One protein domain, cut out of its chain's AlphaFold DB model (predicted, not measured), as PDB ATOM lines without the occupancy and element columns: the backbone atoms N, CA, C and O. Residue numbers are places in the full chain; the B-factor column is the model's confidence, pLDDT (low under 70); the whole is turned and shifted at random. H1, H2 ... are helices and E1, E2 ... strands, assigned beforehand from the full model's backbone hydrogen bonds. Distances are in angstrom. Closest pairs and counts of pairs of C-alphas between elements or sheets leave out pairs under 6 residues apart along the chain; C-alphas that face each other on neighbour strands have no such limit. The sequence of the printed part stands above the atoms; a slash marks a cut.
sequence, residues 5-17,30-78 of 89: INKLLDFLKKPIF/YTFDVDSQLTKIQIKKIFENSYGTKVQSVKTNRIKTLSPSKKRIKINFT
ATOM      1  N   ILE A   5     -26.415   5.931 -26.875       53.75
ATOM      2  CA  ILE A   5     -26.208   5.515 -28.263       53.75
ATOM      3  C   ILE A   5     -27.332   4.584 -28.747       53.75
ATOM      4  O   ILE A   5     -27.853   4.790 -29.837       53.75
ATOM      5  N   ASN A   6     -27.789   3.639 -27.915       53.75
ATOM      6  CA  ASN A   6     -28.866   2.711 -28.304       53.75
ATOM      7  C   ASN A   6     -30.213   3.432 -28.458       53.75
ATOM      8  O   ASN A   6     -31.007   3.094 -29.323       53.75
ATOM      9  N   LYS A   7     -30.430   4.497 -27.675       52.66
ATOM     10  CA  LYS A   7     -31.617   5.350 -27.795       52.66
ATOM     11  C   LYS A   7     -31.581   6.207 -29.066       52.66
ATOM     12  O   LYS A   7     -32.627   6.576 -29.569       52.66
ATOM     13  N   LEU A   8     -30.390   6.544 -29.572       54.47
ATOM     14  CA  LEU A   8     -30.201   7.372 -30.769       54.47
ATOM     15  C   LEU A   8     -30.514   6.614 -32.073       54.47
ATOM     16  O   LEU A   8     -31.027   7.233 -33.005       54.47
ATOM     17  N   LEU A   9     -30.242   5.305 -32.123       57.78
ATOM     18  CA  LEU A   9     -30.528   4.449 -33.285       57.78
ATOM     19  C   LEU A   9     -32.028   4.181 -33.475       57.78
ATOM     20  O   LEU A   9     -32.494   4.190 -34.611       57.78
ATOM     21  N   ASP A  10     -32.800   4.074 -32.387       58.31
ATOM     22  CA  ASP A  10     -34.265   3.879 -32.424       58.31
ATOM     23  C   ASP A  10     -35.021   4.967 -33.210       58.31
ATOM     24  O   ASP A  10     -36.157   4.774 -33.649       58.31
ATOM     25  N   PHE A  11     -34.416   6.143 -33.393       61.41
ATOM     26  CA  PHE A  11     -35.066   7.260 -34.071       61.41
ATOM     27  C   PHE A  11     -34.874   7.280 -35.592       61.41
ATOM     28  O   PHE A  11     -35.521   8.103 -36.259       61.41
ATOM     29  N   LEU A  12     -34.009   6.424 -36.153       65.81
ATOM     30  CA  LEU A  12     -33.866   6.294 -37.601       65.81
ATOM     31  C   LEU A  12     -34.933   5.357 -38.152       65.81
ATOM     32  O   LEU A  12     -34.909   4.153 -37.919       65.81
ATOM     33  N   LYS A  13     -35.856   5.905 -38.941       68.81
ATOM     34  CA  LYS A  13     -36.750   5.080 -39.757       68.81
ATOM     35  C   LYS A  13     -36.127   4.845 -41.124       68.81
ATOM     36  O   LYS A  13     -35.276   5.618 -41.569       68.81
ATOM     37  N   LYS A  14     -36.608   3.795 -41.795       69.31
ATOM     38  CA  LYS A  14     -36.210   3.454 -43.162       69.31
ATOM     39  C   LYS A  14     -36.315   4.681 -44.097       69.31
ATOM     40  O   LYS A  14     -37.239   5.494 -43.942       69.31
ATOM     41  N   PRO A  15     -35.383   4.830 -45.052       76.62
ATOM     42  CA  PRO A  15     -35.460   5.857 -46.085       76.62
ATOM     43  C   PRO A  15     -36.748   5.732 -46.909       76.62
ATOM     44  O   PRO A  15     -37.251   4.640 -47.170       76.62
ATOM     45  N   ILE A  16     -37.282   6.876 -47.328       79.94
ATOM     46  CA  ILE A  16     -38.470   6.955 -48.175       79.94
ATOM     47  C   ILE A  16     -38.018   6.971 -49.628       79.94
ATOM     48  O   ILE A  16     -37.680   8.023 -50.178       79.94
ATOM     49  N   PHE A  17     -38.046   5.800 -50.250       76.12
ATOM     50  CA  PHE A  17     -37.796   5.657 -51.674       76.12
ATOM     51  C   PHE A  17     -39.057   6.033 -52.451       76.12
ATOM     52  O   PHE A  17     -40.090   5.381 -52.351       76.12
ATOM     53  N   TYR A  30     -31.072  11.999 -49.716       85.00
ATOM     54  CA  TYR A  30     -31.991  10.978 -49.236       85.00
ATOM     55  C   TYR A  30     -33.029  11.560 -48.305       85.00
ATOM     56  O   TYR A  30     -32.773  12.517 -47.571       85.00
ATOM     57  N   THR A  31     -34.225  10.979 -48.353       86.19
ATOM     58  CA  THR A  31     -35.339  11.401 -47.511       86.19
ATOM     59  C   THR A  31     -35.589  10.368 -46.421       86.19
ATOM     60  O   THR A  31     -35.787   9.198 -46.723       86.19
ATOM     61  N   PHE A  32     -35.634  10.803 -45.165       85.75
ATOM     62  CA  PHE A  32     -35.894   9.966 -43.993       85.75
ATOM     63  C   PHE A  32     -37.045  10.540 -43.174       85.75
ATOM     64  O   PHE A  32     -37.190  11.758 -43.078       85.75
ATOM     65  N   ASP A  33     -37.828   9.679 -42.533       85.62
ATOM     66  CA  ASP A  33     -38.705  10.100 -41.444       85.62
ATOM     67  C   ASP A  33     -38.007   9.822 -40.110       85.62
ATOM     68  O   ASP A  33     -37.487   8.741 -39.870       85.62
ATOM     69  N   VAL A  34     -38.012  10.803 -39.219       84.75
ATOM     70  CA  VAL A  34     -37.472  10.676 -37.865       84.75
ATOM     71  C   VAL A  34     -38.481  11.195 -36.848       84.75
ATOM     72  O   VAL A  34     -39.528  11.764 -37.194       84.75
ATOM     73  N   ASP A  35     -38.157  11.026 -35.572       84.12
ATOM     74  CA  ASP A  35     -38.937  11.615 -34.494       84.12
ATOM     75  C   ASP A  35     -38.887  13.155 -34.522       84.12
ATOM     76  O   ASP A  35     -37.849  13.801 -34.703       84.12
ATOM     77  N   SER A  36     -40.052  13.762 -34.318       83.50
ATOM     78  CA  SER A  36     -40.208  15.202 -34.152       83.50
ATOM     79  C   SER A  36     -39.372  15.819 -33.030       83.50
ATOM     80  O   SER A  36     -39.004  16.989 -33.172       83.50
ATOM     81  N   GLN A  37     -39.022  15.072 -31.984       83.62
ATOM     82  CA  GLN A  37     -38.250  15.568 -30.839       83.62
ATOM     83  C   GLN A  37     -36.770  15.826 -31.170       83.62
ATOM     84  O   GLN A  37     -36.107  16.597 -30.479       83.62
ATOM     85  N   LEU A  38     -36.238  15.247 -32.254       84.81
ATOM     86  CA  LEU A  38     -34.814  15.360 -32.578       84.81
ATOM     87  C   LEU A  38     -34.408  16.730 -33.137       84.81
ATOM     88  O   LEU A  38     -35.043  17.282 -34.042       84.81
ATOM     89  N   THR A  39     -33.280  17.253 -32.670       88.25
ATOM     90  CA  THR A  39     -32.673  18.492 -33.187       88.25
ATOM     91  C   THR A  39     -31.739  18.220 -34.372       88.25
ATOM     92  O   THR A  39     -31.204  17.121 -34.518       88.25
ATOM     93  N   LYS A  40     -31.495  19.229 -35.226       88.75
ATOM     94  CA  LYS A  40     -30.624  19.084 -36.416       88.75
ATOM     95  C   LYS A  40     -29.211  18.596 -36.072       88.75
ATOM     96  O   LYS A  40     -28.635  17.830 -36.836       88.75
ATOM     97  N   ILE A  41     -28.676  19.020 -34.924       89.31
ATOM     98  CA  ILE A  41     -27.339  18.639 -34.447       89.31
ATOM     99  C   ILE A  41     -27.300  17.148 -34.100       89.31
ATOM    100  O   ILE A  41     -26.360  16.454 -34.477       89.31
ATOM    101  N   GLN A  42     -28.330  16.650 -33.410       87.25
ATOM    102  CA  GLN A  42     -28.448  15.230 -33.079       87.25
ATOM    103  C   GLN A  42     -28.586  14.393 -34.346       87.25
ATOM    104  O   GLN A  42     -27.813  13.463 -34.530       87.25
ATOM    105  N   ILE A  43     -29.492  14.776 -35.251       87.75
ATOM    106  CA  ILE A  43     -29.695  14.092 -36.537       87.75
ATOM    107  C   ILE A  43     -28.363  13.950 -37.273       87.75
ATOM    108  O   ILE A  43     -27.987  12.843 -37.633       87.75
ATOM    109  N   LYS A  44     -27.611  15.045 -37.432       88.56
ATOM    110  CA  LYS A  44     -26.314  15.006 -38.113       88.56
ATOM    111  C   LYS A  44     -25.379  13.950 -37.508       88.56
ATOM    112  O   LYS A  44     -24.907  13.090 -38.239       88.56
ATOM    113  N   LYS A  45     -25.194  13.962 -36.184       87.25
ATOM    114  CA  LYS A  45     -24.326  13.002 -35.481       87.25
ATOM    115  C   LYS A  45     -24.773  11.552 -35.660       87.25
ATOM    116  O   LYS A  45     -23.935  10.679 -35.840       87.25
ATOM    117  N   ILE A  46     -26.079  11.285 -35.605       84.06
ATOM    118  CA  ILE A  46     -26.591   9.916 -35.751       84.06
ATOM    119  C   ILE A  46     -26.305   9.395 -37.158       84.06
ATOM    120  O   ILE A  46     -25.811   8.283 -37.302       84.06
ATOM    121  N   PHE A  47     -26.587  10.200 -38.183       84.31
ATOM    122  CA  PHE A  47     -26.368   9.802 -39.571       84.31
ATOM    123  C   PHE A  47     -24.877   9.648 -39.897       84.31
ATOM    124  O   PHE A  47     -24.506   8.670 -40.535       84.31
ATOM    125  N   GLU A  48     -24.015  10.538 -39.401       85.94
ATOM    126  CA  GLU A  48     -22.561  10.400 -39.569       85.94
ATOM    127  C   GLU A  48     -22.027   9.119 -38.918       85.94
ATOM    128  O   GLU A  48     -21.225   8.412 -39.521       85.94
ATOM    129  N   ASN A  49     -22.524   8.771 -37.728       82.81
ATOM    130  CA  ASN A  49     -22.110   7.553 -37.031       82.81
ATOM    131  C   ASN A  49     -22.695   6.273 -37.650       82.81
ATOM    132  O   ASN A  49     -22.021   5.252 -37.661       82.81
ATOM    133  N   SER A  50     -23.939   6.311 -38.139       79.50
ATOM    134  CA  SER A  50     -24.634   5.118 -38.655       79.50
ATOM    135  C   SER A  50     -24.154   4.724 -40.050       79.50
ATOM    136  O   SER A  50     -24.054   3.539 -40.350       79.50
ATOM    137  N   TYR A  51     -23.858   5.719 -40.894       78.94
ATOM    138  CA  TYR A  51     -23.434   5.515 -42.283       78.94
ATOM    139  C   TYR A  51     -21.930   5.723 -42.495       78.94
ATOM    140  O   TYR A  51     -21.458   5.602 -43.620       78.94
ATOM    141  N   GLY A  52     -21.178   6.104 -41.455       79.88
ATOM    142  CA  GLY A  52     -19.727   6.317 -41.527       79.88
ATOM    143  C   GLY A  52     -19.282   7.453 -42.457       79.88
ATOM    144  O   GLY A  52     -18.095   7.585 -42.738       79.88
ATOM    145  N   THR A  53     -20.208   8.280 -42.948       84.50
ATOM    146  CA  THR A  53     -19.951   9.321 -43.952       84.50
ATOM    147  C   THR A  53     -20.387  10.694 -43.464       84.50
ATOM    148  O   THR A  53     -21.340  10.846 -42.699       84.50
ATOM    149  N   LYS A  54     -19.697  11.743 -43.924       88.62
ATOM    150  CA  LYS A  54     -20.004  13.121 -43.522       88.62
ATOM    151  C   LYS A  54     -21.288  13.631 -44.166       88.62
ATOM    152  O   LYS A  54     -21.482  13.521 -45.382       88.62
ATOM    153  N   VAL A  55     -22.109  14.308 -43.366       89.12
ATOM    154  CA  VAL A  55     -23.333  14.965 -43.838       89.12
ATOM    155  C   VAL A  55     -23.032  16.409 -44.238       89.12
ATOM    156  O   VAL A  55     -22.622  17.231 -43.412       89.12
ATOM    157  N   GLN A  56     -23.302  16.737 -45.503       90.19
ATOM    158  CA  GLN A  56     -23.137  18.077 -46.060       90.19
ATOM    159  C   GLN A  56     -24.242  19.018 -45.575       90.19
ATOM    160  O   GLN A  56     -23.967  20.126 -45.118       90.19
ATOM    161  N   SER A  57     -25.508  18.595 -45.659       89.06
ATOM    162  CA  SER A  57     -26.623  19.420 -45.193       89.06
ATOM    163  C   SER A  57     -27.818  18.599 -44.718       89.06
ATOM    164  O   SER A  57     -28.076  17.499 -45.203       89.06
ATOM    165  N   VAL A  58     -28.553  19.164 -43.755       90.69
ATOM    166  CA  VAL A  58     -29.765  18.571 -43.176       90.69
ATOM    167  C   VAL A  58     -30.918  19.560 -43.311       90.69
ATOM    168  O   VAL A  58     -30.928  20.626 -42.684       90.69
ATOM    169  N   LYS A  59     -31.930  19.193 -44.098       91.50
ATOM    170  CA  LYS A  59     -33.185  19.941 -44.234       91.50
ATOM    171  C   LYS A  59     -34.288  19.186 -43.513       91.50
ATOM    172  O   LYS A  59     -34.577  18.049 -43.851       91.50
ATOM    173  N   THR A  60     -34.922  19.818 -42.534       90.69
ATOM    174  CA  THR A  60     -35.973  19.201 -41.716       90.69
ATOM    175  C   THR A  60     -37.316  19.860 -41.981       90.69
ATOM    176  O   THR A  60     -37.401  21.086 -41.959       90.69
ATOM    177  N   ASN A  61     -38.367  19.063 -42.128       90.25
ATOM    178  CA  ASN A  61     -39.751  19.502 -42.209       90.25
ATOM    179  C   ASN A  61     -40.596  18.739 -41.178       90.25
ATOM    180  O   ASN A  61     -40.551  17.511 -41.127       90.25
ATOM    181  N   ARG A  62     -41.366  19.442 -40.342       88.38
ATOM    182  CA  ARG A  62     -42.233  18.804 -39.340       88.38
ATOM    183  C   ARG A  62     -43.630  18.607 -39.921       88.38
ATOM    184  O   ARG A  62     -44.308  19.578 -40.239       88.38
ATOM    185  N   ILE A  63     -44.077  17.359 -39.985       86.88
ATOM    186  CA  ILE A  63     -45.421  16.994 -40.429       86.88
ATOM    187  C   ILE A  63     -46.337  17.045 -39.203       86.88
ATOM    188  O   ILE A  63     -46.324  16.144 -38.365       86.88
ATOM    189  N   LYS A  64     -47.090  18.145 -39.070       82.31
ATOM    190  CA  LYS A  64     -48.001  18.386 -37.936       82.31
ATOM    191  C   LYS A  64     -49.335  17.637 -38.048       82.31
ATOM    192  O   LYS A  64     -50.043  17.540 -37.060       82.31
ATOM    193  N   THR A  65     -49.668  17.121 -39.229       84.06
ATOM    194  CA  THR A  65     -50.950  16.456 -39.514       84.06
ATOM    195  C   THR A  65     -51.035  15.022 -38.986       84.06
ATOM    196  O   THR A  65     -52.108  14.434 -38.998       84.06
ATOM    197  N   LEU A  66     -49.918  14.448 -38.532       76.00
ATOM    198  CA  LEU A  66     -49.847  13.086 -38.002       76.00
ATOM    199  C   LEU A  66     -49.826  13.113 -36.470       76.00
ATOM    200  O   LEU A  66     -49.129  13.940 -35.881       76.00
ATOM    201  N   SER A  67     -50.524  12.167 -35.839       78.19
ATOM    202  CA  SER A  67     -50.411  11.878 -34.406       78.19
ATOM    203  C   SER A  67     -49.844  10.462 -34.225       78.19
ATOM    204  O   SER A  67     -50.505   9.508 -34.633       78.19
ATOM    205  N   PRO A  68     -48.619  10.293 -33.687       75.44
ATOM    206  CA  PRO A  68     -47.685  11.332 -33.243       75.44
ATOM    207  C   PRO A  68     -47.000  12.069 -34.409       75.44
ATOM    208  O   PRO A  68     -46.767  11.504 -35.483       75.44
ATOM    209  N   SER A  69     -46.638  13.339 -34.186       79.75
ATOM    210  CA  SER A  69     -46.023  14.171 -35.227       79.75
ATOM    211  C   SER A  69     -44.678  13.597 -35.668       79.75
ATOM    212  O   SER A  69     -43.828  13.291 -34.832       79.75
ATOM    213  N   LYS A  70     -44.459  13.495 -36.982       84.31
ATOM    214  CA  LYS A  70     -43.196  13.019 -37.566       84.31
ATOM    215  C   LYS A  70     -42.404  14.186 -38.141       84.31
ATOM    216  O   LYS A  70     -42.961  15.230 -38.492       84.31
ATOM    217  N   LYS A  71     -41.092  14.021 -38.257       88.06
ATOM    218  CA  LYS A  71     -40.218  14.985 -38.926       88.06
ATOM    219  C   LYS A  71     -39.600  14.313 -40.139       88.06
ATOM    220  O   LYS A  71     -38.861  13.351 -40.001       88.06
ATOM    221  N   ARG A  72     -39.906  14.832 -41.323       88.56
ATOM    222  CA  ARG A  72     -39.300  14.398 -42.576       88.56
ATOM    223  C   ARG A  72     -38.026  15.175 -42.815       88.56
ATOM    224  O   ARG A  72     -37.998  16.397 -42.673       88.56
ATOM    225  N   ILE A  73     -36.970  14.482 -43.185       89.88
ATOM    226  CA  ILE A  73     -35.643  15.048 -43.343       89.88
ATOM    227  C   ILE A  73     -35.144  14.723 -44.731       89.88
ATOM    228  O   ILE A  73     -35.271  13.592 -45.172       89.88
ATOM    229  N   LYS A  74     -34.571  15.718 -45.401       89.12
ATOM    230  CA  LYS A  74     -33.723  15.520 -46.570       89.12
ATOM    231  C   LYS A  74     -32.276  15.718 -46.143       89.12
ATOM    232  O   LYS A  74     -31.941  16.778 -45.605       89.12
ATOM    233  N   ILE A  75     -31.462  14.697 -46.340       88.31
ATOM    234  CA  ILE A  75     -30.050  14.667 -45.970       88.31
ATOM    235  C   ILE A  75     -29.238  14.602 -47.245       88.31
ATOM    236  O   ILE A  75     -29.519  13.766 -48.096       88.31
ATOM    237  N   ASN A  76     -28.237  15.471 -47.336       88.62
ATOM    238  CA  ASN A  76     -27.246  15.429 -48.396       88.62
ATOM    239  C   ASN A  76     -25.943  14.897 -47.801       88.62
ATOM    240  O   ASN A  76     -25.379  15.537 -46.907       88.62
ATOM    241  N   PHE A  77     -25.470  13.751 -48.275       86.00
ATOM    242  CA  PHE A  77     -24.162  13.215 -47.913       86.00
ATOM    243  C   PHE A  77     -23.060  13.809 -48.787       86.00
ATOM    244  O   PHE A  77     -23.296  14.329 -49.878       86.00
ATOM    245  N   THR A  78     -21.835  13.753 -48.276       84.44
ATOM    246  CA  THR A  78     -20.644  14.190 -49.018       84.44
ATOM    247  C   THR A  78     -20.289  13.184 -50.114       84.44
ATOM    248  O   THR A  78     -19.945  13.565 -51.237       84.44
TER     249      THR A  78
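Overview. This is residues 5 to 17 and 30 to 78 of the 89 residues of the protein "Ribosomal protein L23" of Boodleopsis sp. FL1161 (UniProt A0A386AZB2). A strongly twisted sheet of four strands makes a wall, with the longer helix, H2, packed on one face and no named helix on the other. A short helix, H1, lies off the sheet, close to H2. The printed part has 62 residues, with H1 E1 E2 H2 E3 E4 along the chain; the sheet's order is E1 E2 E4 E3, antiparallel, and the class is mixed. It is compact, with a radius of gyration of the C-alphas of 11.1 A and spans of 32 by 23 by 21 A.

Arrangement. Inner strand E4, residues 70 to 77, and edge strand E3, residues 55 to 63, form a hairpin at 163 degrees; N 59 and O 74 are within hydrogen-bond range, 2.8 A. E2, residues 30 to 35, is antiparallel to E4 at 143 degrees, with N 32 and O 73 at 2.8 A. Edge strand E1, residues 12 to 15, is antiparallel to E2 at 149 degrees, with N 13 and O 33 at 3.4 A. H2, residues 40 to 51, is on the sheet in two layers, a helix on one face, at a height over the sheet of 5.4 A. It is only just over E4, with 3 C-alphas falling on it, and only just slantwise to the strands, at 57 degrees to E4 on the local plane. The closest C-alphas of H2 and E3, those of Glu 48 and Val 55, are 6.3 A apart. E2, H2 and E3 form a split strand-helix-strand unit, its strands running the same way with E4 between them; the crossover is right-handed. H1, residues 5 to 9, is not on the sheet and is close to but not clearly touching H2, the closest C-alphas being Leu 8 and Ile 46, 6.7 A. In H1 and H2 every O i to N i+4 pair is within hydrogen-bond range.

Along the chain. E3 measures 22.4 A, E4 21.7 A, H2 16.4 A and E2 16.3 A. H1 begins at C-alpha 5 (-26.208, 5.515, -28.263), and E4 ends at C-alpha 77 (-24.162, 13.215, -47.913).

Size, cuts and confidence. The C-alphas farthest apart, Ser 67 and Thr 78, are 33.2 A apart. Residues 18 to 29 are not printed; C-alphas 17 and 30 are 8.2 A apart across the cut. No link printed whole is long. Residues 5 to 14 have pLDDT under 70.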